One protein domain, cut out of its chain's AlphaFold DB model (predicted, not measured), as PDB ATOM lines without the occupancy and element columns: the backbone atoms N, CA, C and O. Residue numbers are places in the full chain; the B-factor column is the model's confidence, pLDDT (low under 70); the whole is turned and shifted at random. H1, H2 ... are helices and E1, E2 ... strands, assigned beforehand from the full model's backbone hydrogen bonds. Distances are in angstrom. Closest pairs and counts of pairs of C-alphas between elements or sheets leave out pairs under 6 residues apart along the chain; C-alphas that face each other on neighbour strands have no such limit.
ATOM      1  N   CYS A  17     134.832 191.004 201.827       66.00
ATOM      2  CA  CYS A  17     133.718 190.053 201.773       66.00
ATOM      3  C   CYS A  17     132.576 190.406 202.748       66.00
ATOM      4  O   CYS A  17     131.409 190.149 202.448       66.00
ATOM      5  N   CYS A  18     132.907 191.011 203.895       72.25
ATOM      6  CA  CYS A  18     131.987 191.107 205.033       72.25
ATOM      7  C   CYS A  18     131.679 192.537 205.497       72.25
ATOM      8  O   CYS A  18     130.856 192.697 206.396       72.25
ATOM      9  N   VAL A  19     132.300 193.555 204.894       82.19
ATOM     10  CA  VAL A  19     132.096 194.958 205.285       82.19
ATOM     11  C   VAL A  19     130.609 195.314 205.183       82.19
ATOM     12  O   VAL A  19     129.966 194.994 204.182       82.19
ATOM     13  N   ASP A  20     130.073 195.927 206.239       84.50
ATOM     14  CA  ASP A  20     128.673 196.357 206.380       84.50
ATOM     15  C   ASP A  20     127.622 195.229 206.389       84.50
ATOM     16  O   ASP A  20     126.419 195.493 206.324       84.50
ATOM     17  N   ARG A  21     128.027 193.956 206.507       88.69
ATOM     18  CA  ARG A  21     127.074 192.855 206.719       88.69
ATOM     19  C   ARG A  21     126.674 192.749 208.187       88.69
ATOM     20  O   ARG A  21     127.480 193.006 209.079       88.69
ATOM     21  N   HIS A  22     125.431 192.338 208.429       91.94
ATOM     22  CA  HIS A  22     124.956 191.937 209.749       91.94
ATOM     23  C   HIS A  22     124.849 190.412 209.796       91.94
ATOM     24  O   HIS A  22     124.095 189.845 209.011       91.94
ATOM     25  N   LEU A  23     125.632 189.767 210.662       91.62
ATOM     26  CA  LEU A  23     125.719 188.309 210.761       91.62
ATOM     27  C   LEU A  23     125.020 187.790 212.019       91.62
ATOM     28  O   LEU A  23     125.297 188.241 213.129       91.62
ATOM     29  N   ARG A  24     124.171 186.777 211.861       90.31
ATOM     30  CA  ARG A  24     123.560 186.032 212.963       90.31
ATOM     31  C   ARG A  24     124.424 184.822 213.270       90.31
ATOM     32  O   ARG A  24     124.470 183.862 212.499       90.31
ATOM     33  N   ILE A  25     125.136 184.888 214.387       89.88
ATOM     34  CA  ILE A  25     126.135 183.898 214.775       89.88
ATOM     35  C   ILE A  25     125.551 183.032 215.887       89.88
ATOM     36  O   ILE A  25     125.251 183.516 216.977       89.88
ATOM     37  N   GLY A  26     125.392 181.741 215.612       85.56
ATOM     38  CA  GLY A  26     124.973 180.762 216.605       85.56
ATOM     39  C   GLY A  26     126.048 180.539 217.655       85.56
ATOM     40  O   GLY A  26     127.199 180.271 217.318       85.56
ATOM     41  N   ILE A  27     125.664 180.593 218.923       82.88
ATOM     42  CA  ILE A  27     126.479 180.145 220.050       82.88
ATOM     43  C   ILE A  27     125.637 179.216 220.912       82.88
ATOM     44  O   ILE A  27     124.442 179.430 221.087       82.88
ATOM     45  N   TRP A  28     126.221 178.147 221.430       75.69
ATOM     46  CA  TRP A  28     125.458 177.178 222.208       75.69
ATOM     47  C   TRP A  28     124.911 177.774 223.503       75.69
ATOM     48  O   TRP A  28     125.611 178.499 224.208       75.69
ATOM     49  N   ASN A  29     123.658 177.438 223.825       73.12
ATOM     50  CA  ASN A  29     122.905 178.038 224.928       73.12
ATOM     51  C   ASN A  29     123.294 177.520 226.334       73.12
ATOM     52  O   ASN A  29     122.440 177.385 227.206       73.12
ATOM     53  N   PHE A  30     124.566 177.188 226.561       70.19
ATOM     54  CA  PHE A  30     125.088 176.833 227.882       70.19
ATOM     55  C   PHE A  30     126.363 177.613 228.188       70.19
ATOM     56  O   PHE A  30     127.142 177.930 227.291       70.19
ATOM     57  N   SER A  31     126.587 177.887 229.469       70.56
ATOM     58  CA  SER A  31     127.797 178.552 229.948       70.56
ATOM     59  C   SER A  31     128.884 177.519 230.246       70.56
ATOM     60  O   SER A  31     128.689 176.605 231.042       70.56
ATOM     61  N   LEU A  32     130.049 177.676 229.622       72.12
ATOM     62  CA  LEU A  32     131.264 176.916 229.892       72.12
ATOM     63  C   LEU A  32     132.430 177.891 230.066       72.12
ATOM     64  O   LEU A  32     133.265 178.065 229.179       72.12
ATOM     65  N   ALA A  33     132.485 178.569 231.210       72.00
ATOM     66  CA  ALA A  33     133.582 179.488 231.494       72.00
ATOM     67  C   ALA A  33     134.939 178.739 231.507       72.00
ATOM     68  O   ALA A  33     135.021 177.641 232.067       72.00
ATOM     69  N   PRO A  34     136.012 179.303 230.911       72.88
ATOM     70  CA  PRO A  34     136.110 180.642 230.308       72.88
ATOM     71  C   PRO A  34     135.810 180.706 228.788       72.88
ATOM     72  O   PRO A  34     136.054 181.737 228.162       72.88
ATOM     73  N   ILE A  35     135.314 179.628 228.171       77.50
ATOM     74  CA  ILE A  35     135.066 179.533 226.719       77.50
ATOM     75  C   ILE A  35     133.912 180.447 226.294       77.50
ATOM     76  O   ILE A  35     134.073 181.281 225.401       77.50
ATOM     77  N   ASN A  36     132.763 180.304 226.945       81.56
ATOM     78  CA  ASN A  36     131.585 181.139 226.758       81.56
ATOM     79  C   ASN A  36     130.773 181.182 228.059       81.56
ATOM     80  O   ASN A  36     130.705 180.202 228.792       81.56
ATOM     81  N   SER A  37     130.154 182.312 228.361       83.19
ATOM     82  CA  SER A  37     129.294 182.487 229.525       83.19
ATOM     83  C   SER A  37     128.149 183.412 229.151       83.19
ATOM     84  O   SER A  37     128.383 184.520 228.664       83.19
ATOM     85  N   TYR A  38     126.924 182.954 229.375       85.19
ATOM     86  CA  TYR A  38     125.726 183.764 229.219       85.19
ATOM     87  C   TYR A  38     125.356 184.397 230.553       85.19
ATOM     88  O   TYR A  38     125.114 183.692 231.534       85.19
ATOM     89  N   ASP A  39     125.298 185.723 230.590       85.19
ATOM     90  CA  ASP A  39     124.750 186.443 231.731       85.19
ATOM     91  C   ASP A  39     123.272 186.754 231.474       85.19
ATOM     92  O   ASP A  39     122.925 187.559 230.610       85.19
ATOM     93  N   ASN A  40     122.389 186.120 232.248       84.31
ATOM     94  CA  ASN A  40     120.944 186.293 232.122       84.31
ATOM     95  C   ASN A  40     120.483 187.711 232.524       84.31
ATOM     96  O   ASN A  40     119.453 188.183 232.043       84.31
ATOM     97  N   ALA A  41     121.239 188.412 233.381       86.06
ATOM     98  CA  ALA A  41     120.893 189.761 233.824       86.06
ATOM     99  C   ALA A  41     121.117 190.796 232.714       86.06
ATOM    100  O   ALA A  41     120.242 191.617 232.439       86.06
ATOM    101  N   THR A  42     122.272 190.737 232.047       85.50
ATOM    102  CA  THR A  42     122.609 191.642 230.937       85.50
ATOM    103  C   THR A  42     122.148 191.119 229.576       85.50
ATOM    104  O   THR A  42     122.120 191.879 228.611       85.50
ATOM    105  N   ARG A  43     121.759 189.838 229.490       85.81
ATOM    106  CA  ARG A  43     121.482 189.102 228.243       85.81
ATOM    107  C   ARG A  43     122.650 189.155 227.260       85.81
ATOM    108  O   ARG A  43     122.440 189.145 226.049       85.81
ATOM    109  N   THR A  44     123.874 189.216 227.777       87.94
ATOM    110  CA  THR A  44     125.088 189.282 226.963       87.94
ATOM    111  C   THR A  44     125.898 188.000 227.069       87.94
ATOM    112  O   THR A  44     125.905 187.308 228.090       87.94
ATOM    113  N   TRP A  45     126.579 187.683 225.971       87.38
ATOM    114  CA  TRP A  45     127.567 186.619 225.909       87.38
ATOM    115  C   TRP A  45     128.946 187.188 226.221       87.38
ATOM    116  O   TRP A  45     129.332 188.225 225.690       87.38
ATOM    117  N   SER A  46     129.693 186.482 227.058       87.00
ATOM    118  CA  SER A  46     131.062 186.823 227.446       87.00
ATOM    119  C   SER A  46     131.970 185.594 227.365       87.00
ATOM    120  O   SER A  46     131.489 184.464 227.250       87.00
ATOM    121  N   GLY A  47     133.287 185.795 227.409       83.25
ATOM    122  CA  GLY A  47     134.287 184.727 227.344       83.25
ATOM    123  C   GLY A  47     135.019 184.673 226.008       83.25
ATOM    124  O   GLY A  47     134.776 185.478 225.110       83.25
ATOM    125  N   TYR A  48     135.917 183.695 225.872       82.44
ATOM    126  CA  TYR A  48     136.843 183.608 224.742       82.44
ATOM    127  C   TYR A  48     136.155 183.702 223.374       82.44
ATOM    128  O   TYR A  48     136.630 184.420 222.498       82.44
ATOM    129  N   LEU A  49     135.050 182.982 223.164       83.69
ATOM    130  CA  LEU A  49     134.374 182.961 221.866       83.69
ATOM    131  C   LEU A  49     133.724 184.304 221.516       83.69
ATOM    132  O   LEU A  49     133.837 184.746 220.372       83.69
ATOM    133  N   ALA A  50     133.100 184.969 222.491       87.31
ATOM    134  CA  ALA A  50     132.509 186.290 222.298       87.31
ATOM    135  C   ALA A  50     133.594 187.331 221.973       87.31
ATOM    136  O   ALA A  50     133.479 188.049 220.981       87.31
ATOM    137  N   ASP A  51     134.701 187.321 222.723       87.19
ATOM    138  CA  ASP A  51     135.839 188.217 222.492       87.19
ATOM    139  C   ASP A  51     136.452 188.009 221.097       87.19
ATOM    140  O   ASP A  51     136.835 188.965 220.423       87.19
ATOM    141  N   ARG A  52     136.529 186.757 220.625       85.12
ATOM    142  CA  ARG A  52     137.055 186.443 219.287       85.12
ATOM    143  C   ARG A  52     136.154 186.936 218.173       85.12
ATOM    144  O   ARG A  52     136.671 187.450 217.185       85.12
ATOM    145  N   ILE A  53     134.839 186.795 218.318       89.19
ATOM    146  CA  ILE A  53     133.901 187.353 217.346       89.19
ATOM    147  C   ILE A  53     133.983 188.876 217.330       89.19
ATOM    148  O   ILE A  53     134.021 189.443 216.243       89.19
ATOM    149  N   GLN A  54     134.093 189.524 218.492       90.56
ATOM    150  CA  GLN A  54     134.276 190.973 218.558       90.56
ATOM    151  C   GLN A  54     135.539 191.412 217.807       90.56
ATOM    152  O   GLN A  54     135.466 192.272 216.937       90.56
ATOM    153  N   MET A  55     136.679 190.760 218.055       87.38
ATOM    154  CA  MET A  55     137.926 191.057 217.336       87.38
ATOM    155  C   MET A  55     137.798 190.840 215.822       87.38
ATOM    156  O   MET A  55     138.313 191.631 215.038       87.38
ATOM    157  N   LEU A  56     137.122 189.766 215.398       87.19
ATOM    158  CA  LEU A  56     136.880 189.499 213.978       87.19
ATOM    159  C   LEU A  56     135.962 190.553 213.352       87.19
ATOM    160  O   LEU A  56     136.190 190.945 212.213       87.19
ATOM    161  N   SER A  57     134.948 191.004 214.088       90.56
ATOM    162  CA  SER A  57     134.019 192.064 213.690       90.56
ATOM    163  C   SER A  57     134.749 193.392 213.496       90.56
ATOM    164  O   SER A  57     134.586 194.012 212.446       90.56
ATOM    165  N   ASP A  58     135.628 193.764 214.429       89.19
ATOM    166  CA  ASP A  58     136.437 194.985 214.355       89.19
ATOM    167  C   ASP A  58     137.433 194.949 213.180       89.19
ATOM    168  O   ASP A  58     137.634 195.950 212.492       89.19
ATOM    169  N   GLU A  59     138.038 193.787 212.920       86.06
ATOM    170  CA  GLU A  59     139.051 193.599 211.871       86.06
ATOM    171  C   GLU A  59     138.441 193.477 210.460       86.06
ATOM    172  O   GLU A  59     139.029 193.943 209.480       86.06
ATOM    173  N   LEU A  60     137.268 192.843 210.331       87.06
ATOM    174  CA  LEU A  60     136.596 192.586 209.047       87.06
ATOM    175  C   LEU A  60     135.450 193.566 208.739       87.06
ATOM    176  O   LEU A  60     134.931 193.554 207.622       87.06
ATOM    177  N   GLY A  61     135.051 194.406 209.698       87.75
ATOM    178  CA  GLY A  61     134.040 195.452 209.525       87.75
ATOM    179  C   GLY A  61     132.600 194.947 209.373       87.75
ATOM    180  O   GLY A  61     131.801 195.605 208.706       87.75
ATOM    181  N   PHE A  62     132.260 193.786 209.942       91.75
ATOM    182  CA  PHE A  62     130.873 193.294 209.999       91.75
ATOM    183  C   PHE A  62     130.239 193.604 211.356       91.75
ATOM    184  O   PHE A  62     130.932 193.659 212.364       91.75
ATOM    185  N   SER A  63     128.915 193.744 211.404       93.69
ATOM    186  CA  SER A  63     128.139 193.746 212.653       93.69
ATOM    187  C   SER A  63     127.568 192.353 212.913       93.69
ATOM    188  O   SER A  63     127.402 191.571 211.977       93.69
ATOM    189  N   TYR A  64     127.272 192.009 214.167       93.81
ATOM    190  CA  TYR A  64     126.781 190.671 214.495       93.81
ATOM    191  C   TYR A  64     125.769 190.653 215.643       93.81
ATOM    192  O   TYR A  64     125.721 191.567 216.463       93.81
ATOM    193  N   GLU A  65     124.984 189.580 215.697       92.19
ATOM    194  CA  GLU A  65     124.133 189.198 216.824       92.19
ATOM    195  C   GLU A  65     124.475 187.758 217.230       92.19
ATOM    196  O   GLU A  65     124.490 186.855 216.388       92.19
ATOM    197  N   LEU A  66     124.751 187.535 218.519       89.94
ATOM    198  CA  LEU A  66     124.973 186.196 219.065       89.94
ATOM    199  C   LEU A  66     123.639 185.573 219.479       89.94
ATOM    200  O   LEU A  66     123.002 186.013 220.437       89.94
ATOM    201  N   VAL A  67     123.243 184.520 218.771       86.56
ATOM    202  CA  VAL A  67     121.981 183.816 218.992       86.56
ATOM    203  C   VAL A  67     122.260 182.523 219.746       86.56
ATOM    204  O   VAL A  67     122.982 181.653 219.261       86.56
ATOM    205  N   GLY A  68     121.663 182.385 220.931       79.81
ATOM    206  CA  GLY A  68     121.713 181.150 221.706       79.81
ATOM    207  C   GLY A  68     121.017 180.014 220.956       79.81
ATOM    208  O   GLY A  68     119.815 180.087 220.708       79.81
ATOM    209  N   VAL A  69     121.755 178.963 220.612       73.88
ATOM    210  CA  VAL A  69     121.232 177.752 219.976       73.88
ATOM    211  C   VAL A  69     120.893 176.744 221.079       73.88
ATOM    212  O   VAL A  69     121.800 176.311 221.797       73.88
ATOM    213  N   PRO A  70     119.607 176.393 221.282       62.31
ATOM    214  CA  PRO A  70     119.206 175.332 222.196       62.31
ATOM    215  C   PRO A  70     120.006 174.041 222.009       62.31
ATOM    216  O   PRO A  70     120.140 173.535 220.895       62.31
ATOM    217  N   THR A  71     120.478 173.473 223.119       54.00
ATOM    218  CA  THR A  71     121.053 172.128 223.187       54.00
ATOM    219  C   THR A  71     119.945 171.096 223.029       54.00
ATOM    220  O   THR A  71     119.432 170.539 223.997       54.00
ATOM    221  N   ILE A  72     119.503 170.860 221.797       51.06
ATOM    222  CA  ILE A  72     118.543 169.787 221.546       51.06
ATOM    223  C   ILE A  72     119.304 168.479 221.366       51.06
ATOM    224  O   ILE A  72     120.333 168.399 220.701       51.06
ATOM    225  N   ASN A  73     118.763 167.453 222.013       44.91
ATOM    226  CA  ASN A  73     119.185 166.066 221.967       44.91
ATOM    227  C   ASN A  73     119.566 165.656 220.523       44.91
ATOM    228  O   ASN A  73     118.679 165.639 219.664       44.91
ATOM    229  N   PRO A  74     120.822 165.245 220.246       43.00
ATOM    230  CA  PRO A  74     121.259 164.781 218.919       43.00
ATOM    231  C   PRO A  74     120.439 163.600 218.364       43.00
ATOM    232  O   PRO A  74     120.595 163.203 217.211       43.00
ATOM    233  N   TRP A  75     119.580 163.013 219.205       38.28
ATOM    234  CA  TRP A  75     118.734 161.855 218.943       38.28
ATOM    235  C   TRP A  75     117.286 162.183 218.565       38.28
ATOM    236  O   TRP A  75     116.513 161.255 218.332       38.28
ATOM    237  N   LEU A  76     116.892 163.458 218.460       40.84
ATOM    238  CA  LEU A  76     115.573 163.842 217.933       40.84
ATOM    239  C   LEU A  76     115.539 163.729 216.400       40.84
ATOM    240  O   LEU A  76     115.267 164.670 215.662       40.84
ATOM    241  N   ARG A  77     115.773 162.506 215.917       40.41
ATOM    242  CA  ARG A  77     115.286 162.054 214.623       40.41
ATOM    243  C   ARG A  77     113.794 161.794 214.812       40.41
ATOM    244  O   ARG A  77     113.406 160.722 215.277       40.41
ATOM    245  N   ASN A  78     112.958 162.792 214.529       39.50
ATOM    246  CA  ASN A  78     111.517 162.568 214.472       39.50
ATOM    247  C   ASN A  78     111.234 161.410 213.498       39.50
ATOM    248  O   ASN A  78     111.886 161.286 212.457       39.50
ATOM    249  N   LYS A  79     110.273 160.547 213.853       38.62
ATOM    250  CA  LYS A  79     109.862 159.351 213.088       38.62
ATOM    251  C   LYS A  79     109.412 159.653 211.648       38.62
ATOM    252  O   LYS A  79     109.268 158.718 210.867       38.62
ATOM    253  N   ASP A  80     109.288 160.927 211.287       37.53
ATOM    254  CA  ASP A  80     108.700 161.407 210.035       37.53
ATOM    255  C   ASP A  80     109.745 161.836 208.985       37.53
ATOM    256  O   ASP A  80     109.432 162.468 207.982       37.53
ATOM    257  N   GLY A  81     111.010 161.453 209.174       40.56
ATOM    258  CA  GLY A  81     111.981 161.368 208.082       40.56
ATOM    259  C   GLY A  81     112.754 162.638 207.735       40.56
ATOM    260  O   GLY A  81     113.870 162.490 207.251       40.56
ATOM    261  N   ILE A  82     112.270 163.850 208.014       43.19
ATOM    262  CA  ILE A  82     113.052 165.087 207.840       43.19
ATOM    263  C   ILE A  82     112.609 166.110 208.886       43.19
ATOM    264  O   ILE A  82     111.616 166.811 208.725       43.19
ATOM    265  N   SER A  83     113.377 166.233 209.961       41.97
ATOM    266  CA  SER A  83     113.514 167.525 210.619       41.97
ATOM    267  C   SER A  83     115.003 167.822 210.690       41.97
ATOM    268  O   SER A  83     115.655 167.498 211.678       41.97
ATOM    269  N   ASP A  84     115.520 168.483 209.654       41.66
ATOM    270  CA  ASP A  84     116.830 169.164 209.630       41.66
ATOM    271  C   ASP A  84     116.947 170.265 210.709       41.66
ATOM    272  O   ASP A  84     117.880 171.063 210.720       41.66
ATOM    273  N   ALA A  85     115.969 170.352 211.609       37.84
ATOM    274  CA  ALA A  85     115.736 171.512 212.432       37.84
ATOM    275  C   ALA A  85     116.738 171.651 213.581       37.84
ATOM    276  O   ALA A  85     116.936 172.776 214.016       37.84
ATOM    277  N   TRP A  86     117.386 170.588 214.078       48.25
ATOM    278  CA  TRP A  86     118.194 170.708 215.302       48.25
ATOM    279  C   TRP A  86     119.348 169.700 215.394       48.25
ATOM    280  O   TRP A  86     119.484 168.967 216.372       48.25
ATOM    281  N   SER A  87     120.185 169.658 214.356       51.62
ATOM    282  CA  SER A  87     121.561 169.166 214.465       51.62
ATOM    283  C   SER A  87     122.497 170.333 214.822       51.62
ATOM    284  O   SER A  87     122.145 171.488 214.572       51.62
ATOM    285  N   PRO A  88     123.712 170.068 215.327       53.69
ATOM    286  CA  PRO A  88     124.826 171.007 215.186       53.69
ATOM    287  C   PRO A  88     124.856 171.504 213.733       53.69
ATOM    288  O   PRO A  88     124.780 170.681 212.815       53.69
ATOM    289  N   ALA A  89     124.867 172.820 213.521       60.69
ATOM    290  CA  ALA A  89     124.755 173.480 212.219       60.69
ATOM    291  C   ALA A  89     123.376 173.427 211.509       60.69
ATOM    292  O   ALA A  89     123.246 173.895 210.376       60.69
ATOM    293  N   GLY A  90     122.311 172.957 212.169       63.84
ATOM    294  CA  GLY A  90     120.933 172.998 211.645       63.84
ATOM    295  C   GLY A  90     120.393 174.425 211.465       63.84
ATOM    296  O   GLY A  90     119.654 174.715 210.520       63.84
ATOM    297  N   GLY A  91     120.834 175.361 212.310       69.75
ATOM    298  CA  GLY A  91     120.532 176.785 212.137       69.75
ATOM    299  C   GLY A  91     121.165 177.376 210.870       69.75
ATOM    300  O   GLY A  91     120.540 178.180 210.181       69.75
ATOM    301  N   VAL A  92     122.360 176.898 210.507       75.19
ATOM    302  CA  VAL A  92     123.044 177.281 209.262       75.19
ATOM    303  C   VAL A  92     122.330 176.683 208.045       75.19
ATOM    304  O   VAL A  92     122.056 177.392 207.081       75.19
ATOM    305  N   LEU A  93     121.942 175.404 208.100       72.69
ATOM    306  CA  LEU A  93     121.218 174.742 207.000       72.69
ATOM    307  C   LEU A  93     119.827 175.334 206.743       72.69
ATOM    308  O   LEU A  93     119.384 175.400 205.600       72.69
ATOM    309  N   SER A  94     119.142 175.769 207.799       72.31
ATOM    310  CA  SER A  94     117.828 176.417 207.703       72.31
ATOM    311  C   SER A  94     117.895 177.885 207.264       72.31
ATOM    312  O   SER A  94     116.849 178.500 207.064       72.31
ATOM    313  N   GLY A  95     119.097 178.462 207.132       76.06
ATOM    314  CA  GLY A  95     119.296 179.882 206.826       76.06
ATOM    315  C   GLY A  95     118.867 180.823 207.956       76.06
ATOM    316  O   GLY A  95     118.692 182.019 207.736       76.06
ATOM    317  N   THR A  96     118.656 180.295 209.167       78.69
ATOM    318  CA  THR A  96     118.325 181.104 210.350       78.69
ATOM    319  C   THR A  96     119.568 181.712 210.991       78.69
ATOM    320  O   THR A  96     119.466 182.748 211.646       78.69
ATOM    321  N   LEU A  97     120.729 181.095 210.773       82.75
ATOM    322  CA  LEU A  97     122.043 181.561 211.193       82.75
ATOM    323  C   LEU A  97     122.965 181.624 209.977       82.75
ATOM    324  O   LEU A  97     122.893 180.769 209.097       82.75
ATOM    325  N   ASP A  98     123.865 182.599 209.959       85.31
ATOM    326  CA  ASP A  98     124.891 182.706 208.918       85.31
ATOM    327  C   ASP A  98     126.080 181.783 209.213       85.31
ATOM    328  O   ASP A  98     126.745 181.282 208.307       85.31
ATOM    329  N   THR A  99     126.367 181.562 210.496       85.19
ATOM    330  CA  THR A  99     127.451 180.697 210.973       85.19
ATOM    331  C   THR A  99     127.184 180.247 212.409       85.19
ATOM    332  O   THR A  99     126.370 180.848 213.113       85.19
ATOM    333  N   GLU A 100     127.862 179.195 212.861       79.75
ATOM    334  CA  GLU A 100     127.739 178.651 214.214       79.75
ATOM    335  C   GLU A 100     129.122 178.408 214.825       79.75
ATOM    336  O   GLU A 100     130.029 177.873 214.183       79.75
ATOM    337  N   LEU A 101     129.280 178.804 216.087       77.75
ATOM    338  CA  LEU A 101     130.469 178.553 216.885       77.75
ATOM    339  C   LEU A 101     130.345 177.209 217.592       77.75
ATOM    340  O   LEU A 101     129.537 177.046 218.505       77.75
ATOM    341  N   ILE A 102     131.200 176.269 217.202       68.81
ATOM    342  CA  ILE A 102     131.280 174.944 217.815       68.81
ATOM    343  C   ILE A 102     132.467 174.949 218.782       68.81
ATOM    344  O   ILE A 102     133.616 175.104 218.363       68.81
ATOM    345  N   SER A 103     132.181 174.837 220.080       57.16
ATOM    346  CA  SER A 103     133.166 174.992 221.157       57.16
ATOM    347  C   SER A 103     133.876 173.693 221.547       57.16
ATOM    348  O   SER A 103     135.010 173.759 222.025       57.16
ATOM    349  N   ASP A 104     133.268 172.524 221.324       55.81
ATOM    350  CA  ASP A 104     133.919 171.245 221.603       55.81
ATOM    351  C   ASP A 104     133.443 170.106 220.682       55.81
ATOM    352  O   ASP A 104     132.262 169.927 220.392       55.81
ATOM    353  N   SER A 105     134.412 169.299 220.256       47.53
ATOM    354  CA  SER A 105     134.221 167.996 219.615       47.53
ATOM    355  C   SER A 105     133.599 166.935 220.528       47.53
ATOM    356  O   SER A 105     133.077 165.940 220.027       47.53
ATOM    357  N   SER A 106     133.686 167.121 221.848       45.84
ATOM    358  CA  SER A 106     133.189 166.188 222.865       45.84
ATOM    359  C   SER A 106     131.668 166.180 223.021       45.84
ATOM    360  O   SER A 106     131.088 165.149 223.355       45.84
ATOM    361  N   ASP A 107     131.037 167.319 222.746       45.72
ATOM    362  CA  ASP A 107     129.595 167.542 222.861       45.72
ATOM    363  C   ASP A 107     128.834 167.049 221.608       45.72
ATOM    364  O   ASP A 107     127.604 166.975 221.575       45.72
ATOM    365  N   LEU A 108     129.572 166.653 220.566       48.50
ATOM    366  CA  LEU A 108     129.059 165.875 219.448       48.50
ATOM    367  C   LEU A 108     129.173 164.393 219.817       48.50
ATOM    368  O   LEU A 108     130.266 163.952 220.176       48.50
ATOM    369  N   PRO A 109     128.101 163.583 219.708       45.50
ATOM    370  CA  PRO A 109     128.213 162.146 219.912       45.50
ATOM    371  C   PRO A 109     129.403 161.618 219.109       45.50
ATOM    372  O   PRO A 109     129.509 161.905 217.916       45.50
ATOM    373  N   SER A 110     130.280 160.852 219.763       42.25
ATOM    374  CA  SER A 110     131.537 160.269 219.247       42.25
ATOM    375  C   SER A 110     131.462 159.593 217.866       42.25
ATOM    376  O   SER A 110     132.489 159.300 217.261       42.25
ATOM    377  N   HIS A 111     130.263 159.375 217.336       40.38
ATOM    378  CA  HIS A 111     130.012 158.818 216.014       40.38
ATOM    379  C   HIS A 111     129.792 159.860 214.902       40.38
ATOM    380  O   HIS A 111     129.707 159.455 213.746       40.38
ATOM    381  N   ASN A 112     129.727 161.166 215.207       47.66
ATOM    382  CA  ASN A 112     129.289 162.179 214.242       47.66
ATOM    383  C   ASN A 112     130.214 163.378 213.995       47.66
ATOM    384  O   ASN A 112     129.973 164.102 213.040       47.66
ATOM    385  N   LEU A 113     131.289 163.612 214.756       51.38
ATOM    386  CA  LEU A 113     132.220 164.691 214.378       51.38
ATOM    387  C   LEU A 113     132.892 164.374 213.039       51.38
ATOM    388  O   LEU A 113     132.983 165.233 212.172       51.38
ATOM    389  N   SER A 114     133.325 163.125 212.848       48.62
ATOM    390  CA  SER A 114     133.868 162.689 211.564       48.62
ATOM    391  C   SER A 114     132.825 162.806 210.457       48.62
ATOM    392  O   SER A 114     133.184 163.220 209.371       48.62
ATOM    393  N   SER A 115     131.547 162.505 210.710       51.53
ATOM    394  CA  SER A 115     130.508 162.655 209.683       51.53
ATOM    395  C   SER A 115     130.161 164.117 209.396       51.53
ATOM    396  O   SER A 115     129.910 164.429 208.242       51.53
ATOM    397  N   LEU A 116     130.221 165.010 210.392       56.78
ATOM    398  CA  LEU A 116     129.992 166.450 210.246       56.78
ATOM    399  C   LEU A 116     131.174 167.136 209.534       56.78
ATOM    400  O   LEU A 116     130.974 167.838 208.555       56.78
ATOM    401  N   LEU A 117     132.418 166.857 209.950       59.88
ATOM    402  CA  LEU A 117     133.639 167.347 209.291       59.88
ATOM    403  C   LEU A 117     133.800 166.816 207.859       59.88
ATOM    404  O   LEU A 117     134.467 167.451 207.043       59.88
ATOM    405  N   LEU A 118     133.234 165.642 207.567       58.97
ATOM    406  CA  LEU A 118     133.189 165.059 206.225       58.97
ATOM    407  C   LEU A 118     131.913 165.437 205.459       58.97
ATOM    408  O   LEU A 118     131.785 165.043 204.299       58.97
ATOM    409  N   ASP A 119     130.974 166.169 206.068       63.59
ATOM    410  CA  ASP A 119     129.753 166.602 205.397       63.59
ATOM    411  C   ASP A 119     130.098 167.752 204.437       63.59
ATOM    412  O   ASP A 119     130.502 168.832 204.877       63.59
ATOM    413  N   PRO A 120     129.935 167.564 203.115       68.12
ATOM    414  CA  PRO A 120     130.301 168.576 202.129       68.12
ATOM    415  C   PRO A 120     129.425 169.835 202.197       68.12
ATOM    416  O   PRO A 120     129.721 170.814 201.514       68.12
ATOM    417  N   ARG A 121     128.334 169.822 202.976       69.12
ATOM    418  CA  ARG A 121     127.433 170.971 203.134       69.12
ATOM    419  C   ARG A 121     128.009 172.067 204.028       69.12
ATOM    420  O   ARG A 121     127.514 173.189 203.976       69.12
ATOM    421  N   PHE A 122     129.040 171.768 204.819       71.75
ATOM    422  CA  PHE A 122     129.642 172.725 205.742       71.75
ATOM    423  C   PHE A 122     131.073 173.074 205.338       71.75
ATOM    424  O   PHE A 122     131.887 172.212 205.019       71.75
ATOM    425  N   ALA A 123     131.392 174.367 205.395       75.38
ATOM    426  CA  ALA A 123     132.753 174.860 205.256       75.38
ATOM    427  C   ALA A 123     133.301 175.203 206.645       75.38
ATOM    428  O   ALA A 123     132.844 176.151 207.283       75.38
ATOM    429  N   TYR A 124     134.284 174.434 207.110       73.12
ATOM    430  CA  TYR A 124     134.947 174.687 208.388       73.12
ATOM    431  C   TYR A 124     136.121 175.643 208.215       73.12
ATOM    432  O   TYR A 124     136.910 175.534 207.274       73.12
ATOM    433  N   THR A 125     136.260 176.567 209.159       74.19
ATOM    434  CA  THR A 125     137.481 177.355 209.306       74.19
ATOM    435  C   THR A 125     138.600 176.489 209.890       74.19
ATOM    436  O   THR A 125     138.381 175.377 210.378       74.19
ATOM    437  N   SER A 126     139.836 176.992 209.857       71.62
ATOM    438  CA  SER A 126     140.904 176.399 210.663       71.62
ATOM    439  C   SER A 126     140.510 176.424 212.141       71.62
ATOM    440  O   SER A 126     140.028 177.453 212.616       71.62
TER     441      SER A 126
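AT A GLANCE: This is residues 17 to 126 of the 519 residues of the protein "PBPe domain-containing protein" of Emiliania huxleyi (UniProt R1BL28). A small parallel sheet, E4 E1 E5, has the long helix H1 over one face and the short H2 on the opposite face; the small hairpin E2 and E3 sits beside the start of H1. Residues 78 to 83 stick out, and H3 lies off the sheet. The printed part has 110 residues, in the order E1 E2 E3 H1 E4 H2 E5 H3, mixed helices and strands, with under half of the residues in named elements. It is compact, with a radius of gyration of the C-alphas of 14.7 A and spans of 42 by 33 by 24 A.

HOW THE PARTS SIT: Inner strand E1, residues 22 to 28, is parallel to edge strands E4, residues 63 to 69, at 28 degrees, and E5, residues 99 to 101, at 35 degrees; N 25 and O 65 are 2.9 A apart, N 26 and O 99 2.8 A. H1, residues 48 to 60, runs along the strands at 14 degrees to E1 on the local plane, at a height over the sheet of 9.9 A; its closest C-alphas to E4 are Ser 57 and Ser 63, 6.2 A. On the opposite face is H2, residues 90 to 93, height 7.5 A; the closest C-alphas of H2 and E5 are Val 92 and Thr 99, 5.8 A. E4, H2, E5 form a split strand-helix-strand unit, two parallel strands with E1 between them, its crossover right-handed. E2, residues 37 to 39, and E3, residues 44 to 46, form an antiparallel hairpin, with N 37 and O 46 2.8 A apart. H3, residues 113 to 117, is apart from H1. In H1 and H3 every O i to N i+4 pair is within hydrogen-bond range; H2 is too short for one.

IN THESE COORDINATES: E1 begins at C-alpha 22 (124.956, 191.937, 209.749) and is 19.3 A long, E4 18.9 A, H1 18.1 A. H3 ends at C-alpha 117 (133.639, 167.347, 209.291).

THE WHOLE: The farthest C-alphas, Glu 59 and Lys 79, are 45.0 A apart. The printed part has no cut; the links E4 to H2 and E5 to H3 are long. The pLDDT is under 70 at residue 17, residues 70 to 91 and residues 102 to 121.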